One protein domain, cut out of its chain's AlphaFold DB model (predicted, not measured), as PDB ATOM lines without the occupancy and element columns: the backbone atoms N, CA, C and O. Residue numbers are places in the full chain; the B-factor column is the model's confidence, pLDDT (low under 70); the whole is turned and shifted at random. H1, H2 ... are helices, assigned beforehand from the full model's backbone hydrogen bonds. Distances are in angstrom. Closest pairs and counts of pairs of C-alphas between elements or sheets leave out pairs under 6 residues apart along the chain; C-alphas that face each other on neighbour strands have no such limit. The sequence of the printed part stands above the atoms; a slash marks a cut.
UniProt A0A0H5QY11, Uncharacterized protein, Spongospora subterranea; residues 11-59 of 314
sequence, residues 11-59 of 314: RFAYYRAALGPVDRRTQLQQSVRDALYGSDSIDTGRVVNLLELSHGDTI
ATOM      1  N   ARG A  11      65.400  32.475 -17.496       49.59
ATOM      2  CA  ARG A  11      64.900  31.963 -16.204       49.59
ATOM      3  C   ARG A  11      63.689  32.752 -15.700       49.59
ATOM      4  O   ARG A  11      62.666  32.163 -15.389       49.59
ATOM      5  N   PHE A  12      63.771  34.080 -15.639       43.66
ATOM      6  CA  PHE A  12      62.662  34.906 -15.151       43.66
ATOM      7  C   PHE A  12      61.468  34.895 -16.115       43.66
ATOM      8  O   PHE A  12      60.332  34.862 -15.663       43.66
ATOM      9  N   ALA A  13      61.703  34.885 -17.428       48.12
ATOM     10  CA  ALA A  13      60.652  34.819 -18.439       48.12
ATOM     11  C   ALA A  13      59.961  33.444 -18.468       48.12
ATOM     12  O   ALA A  13      58.736  33.398 -18.477       48.12
ATOM     13  N   TYR A  14      60.718  32.346 -18.395       51.78
ATOM     14  CA  TYR A  14      60.198  30.982 -18.308       51.78
ATOM     15  C   TYR A  14      59.468  30.760 -16.983       51.78
ATOM     16  O   TYR A  14      58.319  30.360 -17.007       51.78
ATOM     17  N   TYR A  15      60.036  31.114 -15.825       51.97
ATOM     18  CA  TYR A  15      59.325  30.966 -14.547       51.97
ATOM     19  C   TYR A  15      58.097  31.881 -14.433       51.97
ATOM     20  O   TYR A  15      57.119  31.515 -13.790       51.97
ATOM     21  N   ARG A  16      58.094  33.053 -15.078       46.31
ATOM     22  CA  ARG A  16      56.918  33.937 -15.131       46.31
ATOM     23  C   ARG A  16      55.850  33.444 -16.116       46.31
ATOM     24  O   ARG A  16      54.671  33.673 -15.865       46.31
ATOM     25  N   ALA A  17      56.245  32.787 -17.208       50.38
ATOM     26  CA  ALA A  17      55.335  32.268 -18.231       50.38
ATOM     27  C   ALA A  17      54.819  30.847 -17.927       50.38
ATOM     28  O   ALA A  17      53.641  30.584 -18.134       50.38
ATOM     29  N   ALA A  18      55.670  29.957 -17.409       48.94
ATOM     30  CA  ALA A  18      55.378  28.552 -17.123       48.94
ATOM     31  C   ALA A  18      54.730  28.341 -15.746       48.94
ATOM     32  O   ALA A  18      53.791  27.561 -15.640       48.94
ATOM     33  N   LEU A  19      55.165  29.068 -14.705       49.09
ATOM     34  CA  LEU A  19      54.599  28.934 -13.350       49.09
ATOM     35  C   LEU A  19      53.500  29.967 -13.035       49.09
ATOM     36  O   LEU A  19      52.935  29.973 -11.945       49.09
ATOM     37  N   GLY A  20      53.210  30.889 -13.958       54.81
ATOM     38  CA  GLY A  20      52.260  31.978 -13.736       54.81
ATOM     39  C   GLY A  20      52.641  32.943 -12.591       54.81
ATOM     40  O   GLY A  20      53.723  32.846 -11.990       54.81
ATOM     41  N   PRO A  21      51.765  33.923 -12.288       62.69
ATOM     42  CA  PRO A  21      51.932  34.830 -11.152       62.69
ATOM     43  C   PRO A  21      52.078  34.043  -9.844       62.69
ATOM     44  O   PRO A  21      51.411  33.024  -9.677       62.69
ATOM     45  N   VAL A  22      52.901  34.525  -8.906       65.94
ATOM     46  CA  VAL A  22      53.058  33.914  -7.567       65.94
ATOM     47  C   VAL A  22      51.694  33.699  -6.902       65.94
ATOM     48  O   VAL A  22      51.434  32.621  -6.378       65.94
ATOM     49  N   ASP A  23      50.778  34.659  -7.056       70.50
ATOM     50  CA  ASP A  23      49.405  34.573  -6.548       70.50
ATOM     51  C   ASP A  23      48.647  33.352  -7.083       70.50
ATOM     52  O   ASP A  23      47.917  32.696  -6.343       70.50
ATOM     53  N   ARG A  24      48.853  32.995  -8.357       74.06
ATOM     54  CA  ARG A  24      48.210  31.830  -8.978       74.06
ATOM     55  C   ARG A  24      48.751  30.523  -8.400       74.06
ATOM     56  O   ARG A  24      47.980  29.587  -8.219       74.06
ATOM     57  N   ARG A  25      50.045  30.462  -8.078       73.12
ATOM     58  CA  ARG A  25      50.664  29.287  -7.441       73.12
ATOM     59  C   ARG A  25      50.170  29.099  -6.022       73.12
ATOM     60  O   ARG A  25      49.740  28.010  -5.666       73.12
ATOM     61  N   THR A  26      50.146  30.173  -5.236       81.00
ATOM     62  CA  THR A  26      49.596  30.136  -3.878       81.00
ATOM     63  C   THR A  26      48.123  29.723  -3.890       81.00
ATOM     64  O   THR A  26      47.722  28.882  -3.091       81.00
ATOM     65  N   GLN A  27      47.328  30.234  -4.837       85.19
ATOM     66  CA  GLN A  27      45.933  29.821  -5.015       85.19
ATOM     67  C   GLN A  27      45.792  28.349  -5.410       85.19
ATOM     68  O   GLN A  27      44.902  27.669  -4.901       85.19
ATOM     69  N   LEU A  28      46.650  27.838  -6.299       86.12
ATOM     70  CA  LEU A  28      46.640  26.428  -6.695       86.12
ATOM     71  C   LEU A  28      47.014  25.518  -5.525       86.12
ATOM     72  O   LEU A  28      46.288  24.567  -5.260       86.12
ATOM     73  N   GLN A  29      48.068  25.840  -4.777       87.94
ATOM     74  CA  GLN A  29      48.466  25.074  -3.592       87.94
ATOM     75  C   GLN A  29      47.373  25.089  -2.516       87.94
ATOM     76  O   GLN A  29      47.040  24.047  -1.953       87.94
ATOM     77  N   GLN A  30      46.727  26.238  -2.297       90.94
ATOM     78  CA  GLN A  30      45.567  26.304  -1.411       90.94
ATOM     79  C   GLN A  30      44.398  25.465  -1.947       90.94
ATOM     80  O   GLN A  30      43.760  24.757  -1.181       90.94
ATOM     81  N   SER A  31      44.162  25.457  -3.260       92.62
ATOM     82  CA  SER A  31      43.119  24.624  -3.874       92.62
ATOM     83  C   SER A  31      43.397  23.127  -3.713       92.62
ATOM     84  O   SER A  31      42.456  22.356  -3.532       92.62
ATOM     85  N   VAL A  32      44.666  22.704  -3.774       92.00
ATOM     86  CA  VAL A  32      45.080  21.320  -3.486       92.00
ATOM     87  C   VAL A  32      44.813  20.999  -2.015       92.00
ATOM     88  O   VAL A  32      44.246  19.949  -1.715       92.00
ATOM     89  N   ARG A  33      45.139  21.923  -1.101       94.44
ATOM     90  CA  ARG A  33      44.866  21.772   0.336       94.44
ATOM     91  C   ARG A  33      43.379  21.627   0.613       94.44
ATOM     92  O   ARG A  33      42.969  20.695   1.299       94.44
ATOM     93  N   ASP A  34      42.568  22.492   0.026       94.31
ATOM     94  CA  ASP A  34      41.118  22.455   0.176       94.31
ATOM     95  C   ASP A  34      40.531  21.171  -0.429       94.31
ATOM     96  O   ASP A  34      39.588  20.603   0.120       94.31
ATOM     97  N   ALA A  35      41.101  20.666  -1.527       93.62
ATOM     98  CA  ALA A  35      40.687  19.394  -2.117       93.62
ATOM     99  C   ALA A  35      41.026  18.185  -1.227       93.62
ATOM    100  O   ALA A  35      40.253  17.230  -1.205       93.62
ATOM    101  N   LEU A  36      42.143  18.227  -0.493       93.19
ATOM    102  CA  LEU A  36      42.579  17.148   0.401       93.19
ATOM    103  C   LEU A  36      41.892  17.175   1.772       93.19
ATOM    104  O   LEU A  36      41.558  16.121   2.307       93.19
ATOM    105  N   TYR A  37      41.671  18.360   2.344       95.25
ATOM    106  CA  TYR A  37      41.227  18.499   3.737       95.25
ATOM    107  C   TYR A  37      39.866  19.178   3.908       95.25
ATOM    108  O   TYR A  37      39.326  19.172   5.014       95.25
ATOM    109  N   GLY A  38      39.300  19.762   2.848       92.25
ATOM    110  CA  GLY A  38      38.034  20.498   2.911       92.25
ATOM    111  C   GLY A  38      36.780  19.620   2.933       92.25
ATOM    112  O   GLY A  38      35.689  20.129   3.173       92.25
ATOM    113  N   SER A  39      36.911  18.315   2.684       92.81
ATOM    114  CA  SER A  39      35.807  17.350   2.643       92.81
ATOM    115  C   SER A  39      36.236  16.017   3.254       92.81
ATOM    116  O   SER A  39      37.400  15.631   3.172       92.81
ATOM    117  N   ASP A  40      35.284  15.277   3.824       94.44
ATOM    118  CA  ASP A  40      35.525  13.910   4.301       94.44
ATOM    119  C   ASP A  40      35.619  12.894   3.157       94.44
ATOM    120  O   ASP A  40      36.138  11.795   3.350       94.44
ATOM    121  N   SER A  41      35.126  13.238   1.965       95.75
ATOM    122  CA  SER A  41      35.322  12.471   0.734       95.75
ATOM    123  C   SER A  41      36.167  13.281  -0.243       95.75
ATOM    124  O   SER A  41      35.777  14.379  -0.651       95.75
ATOM    125  N   ILE A  42      37.330  12.737  -0.583       96.31
ATOM    126  CA  ILE A  42      38.352  13.364  -1.413       96.31
ATOM    127  C   ILE A  42      38.207  12.876  -2.852       96.31
ATOM    128  O   ILE A  42      38.311  11.682  -3.143       96.31
ATOM    129  N   ASP A  43      38.036  13.823  -3.769       94.62
ATOM    130  CA  ASP A  43      38.124  13.568  -5.203       94.62
ATOM    131  C   ASP A  43      39.602  13.515  -5.621       94.62
ATOM    132  O   ASP A  43      40.250  14.540  -5.857       94.62
ATOM    133  N   THR A  44      40.146  12.300  -5.712       91.75
ATOM    134  CA  THR A  44      41.535  12.056  -6.131       91.75
ATOM    135  C   THR A  44      41.802  12.555  -7.549       91.75
ATOM    136  O   THR A  44      42.886  13.067  -7.824       91.75
ATOM    137  N   GLY A  45      40.811  12.479  -8.443       90.00
ATOM    138  CA  GLY A  45      40.916  12.996  -9.803       90.00
ATOM    139  C   GLY A  45      41.101  14.510  -9.820       90.00
ATOM    140  O   GLY A  45      41.938  15.016 -10.569       90.00
ATOM    141  N   ARG A  46      40.380  15.229  -8.954       93.19
ATOM    142  CA  ARG A  46      40.551  16.674  -8.765       93.19
ATOM    143  C   ARG A  46      41.922  17.022  -8.185       93.19
ATOM    144  O   ARG A  46      42.535  17.964  -8.682       93.19
ATOM    145  N   VAL A  47      42.410  16.283  -7.185       91.38
ATOM    146  CA  VAL A  47      43.752  16.499  -6.608       91.38
ATOM    147  C   VAL A  47      44.830  16.348  -7.684       91.38
ATOM    148  O   VAL A  47      45.624  17.265  -7.877       91.38
ATOM    149  N   VAL A  48      44.801  15.253  -8.453       89.44
ATOM    150  CA  VAL A  48      45.748  15.018  -9.558       89.44
ATOM    151  C   VAL A  48      45.683  16.139 -10.596       89.44
ATOM    152  O   VAL A  48      46.720  16.677 -10.967       89.44
ATOM    153  N   ASN A  49      44.483  16.552 -11.019       89.12
ATOM    154  CA  ASN A  49      44.331  17.638 -11.991       89.12
ATOM    155  C   ASN A  49      44.928  18.965 -11.475       89.12
ATOM    156  O   ASN A  49      45.543  19.702 -12.240       89.12
ATOM    157  N   LEU A  50      44.753  19.288 -10.188       90.44
ATOM    158  CA  LEU A  50      45.314  20.506  -9.592       90.44
ATOM    159  C   LEU A  50      46.846  20.456  -9.501       90.44
ATOM    160  O   LEU A  50      47.495  21.465  -9.773       90.44
ATOM    161  N   LEU A  51      47.417  19.291  -9.181       87.50
ATOM    162  CA  LEU A  51      48.866  19.066  -9.193       87.50
ATOM    163  C   LEU A  51      49.446  19.099 -10.617       87.50
ATOM    164  O   LEU A  51      50.541  19.601 -10.835       87.50
ATOM    165  N   GLU A  52      48.716  18.622 -11.624       83.62
ATOM    166  CA  GLU A  52      49.146  18.739 -13.024       83.62
ATOM    167  C   GLU A  52      49.171  20.203 -13.495       83.62
ATOM    168  O   GLU A  52      50.070  20.597 -14.244       83.62
ATOM    169  N   LEU A  53      48.226  21.021 -13.013       83.19
ATOM    170  CA  LEU A  53      48.141  22.458 -13.297       83.19
ATOM    171  C   LEU A  53      49.207  23.298 -12.582       83.19
ATOM    172  O   LEU A  53      49.442  24.436 -12.992       83.19
ATOM    173  N   SER A  54      49.855  22.777 -11.535       76.00
ATOM    174  CA  SER A  54      50.913  23.501 -10.820       76.00
ATOM    175  C   SER A  54      52.250  23.532 -11.578       76.00
ATOM    176  O   SER A  54      53.180  24.202 -11.137       76.00
ATOM    177  N   HIS A  55      52.349  22.857 -12.736       67.25
ATOM    178  CA  HIS A  55      53.439  22.951 -13.725       67.25
ATOM    179  C   HIS A  55      54.870  22.980 -13.148       67.25
ATOM    180  O   HIS A  55      55.749  23.646 -13.695       67.25
ATOM    181  N   GLY A  56      55.129  22.221 -12.080       63.03
ATOM    182  CA  GLY A  56      56.469  22.080 -11.503       63.03
ATOM    183  C   GLY A  56      56.636  22.540 -10.067       63.03
ATOM    184  O   GLY A  56      57.717  22.346  -9.512       63.03
ATOM    185  N   ASP A  57      55.600  23.110  -9.455       76.06
ATOM    186  CA  ASP A  57      55.620  23.323  -8.013       76.06
ATOM    187  C   ASP A  57      55.485  21.978  -7.293       76.06
ATOM    188  O   ASP A  57      54.570  21.197  -7.576       76.06
ATOM    189  N   THR A  58      56.387  21.730  -6.346       81.50
ATOM    190  CA  THR A  58      56.320  20.556  -5.475       81.50
ATOM    191  C   THR A  58      55.099  20.619  -4.574       81.50
ATOM    192  O   THR A  58      54.621  21.704  -4.222       81.50
ATOM    193  N   ILE A  59      54.631  19.454  -4.138       89.38
ATOM    194  CA  ILE A  59      53.629  19.368  -3.075       89.38
ATOM    195  C   ILE A  59      54.209  20.030  -1.818       89.38
ATOM    196  O   ILE A  59      55.395  19.858  -1.514       89.38
TER     197      ILE A  59
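AT A GLANCE: This is residues 11 to 59 of the 314 residues of an uncharacterized protein of Spongospora subterranea (UniProt A0A0H5QY11). Two helices side by side, H2 and H3, make a helical hairpin that folds back through a loop of residues 38 to 43, and the short helix H1 sits off beyond the other end of that hairpin and touches neither helix. Together they give a rod, with H1 at one end of its length and the loop at the other. The printed part has 49 residues with three named helices, in the order H1, H2, H3, and no named strand; its class is all helix. It is only just loose, close to compact, with a radius of gyration of the C-alphas of 11.9 A, and the C-alphas span 40 by 17 by 12 A.

IN THESE COORDINATES: Find C-alpha 11 at (64.900, 31.963, -16.204); there H1 begins, and it runs through residues 11 to 18, 10.2 A from first to last C-alpha. Go on to C-alpha 22 at (53.058, 33.914, -7.567), where H2, the longest helix, begins; it holds residues 22 to 37 and measures 22.5 A. H3 holds residues 44 to 53, measures 14.3 A and ends at C-alpha 53, at (48.141, 22.458, -13.297).

HOW THE PARTS SIT: Look first at H2 and H3, a helical hairpin: they touch, and their closest C-alphas, those of Val 32 and Val 47, are 5.9 A apart. Their lines stand at a shallow tilt of 11 degrees, and they run opposite ways. H1 and H2 are only just apart, with their closest C-alphas at 8.5 A, and H1 and H3 are apart. In H1, H2 and H3 every O i to N i+4 pair is within hydrogen-bond range.

THE WHOLE: From C-alpha 11 to C-alpha 40, the two farthest apart, you cross 40.1 A. The printed part has no cut; the link from H1 to H2 is tight and that from H2 to H3 is short. In the B-factor column the mean pLDDT of the printed part is 78.3; look for values under 70 at residues 11 to 22 and 55 to 56.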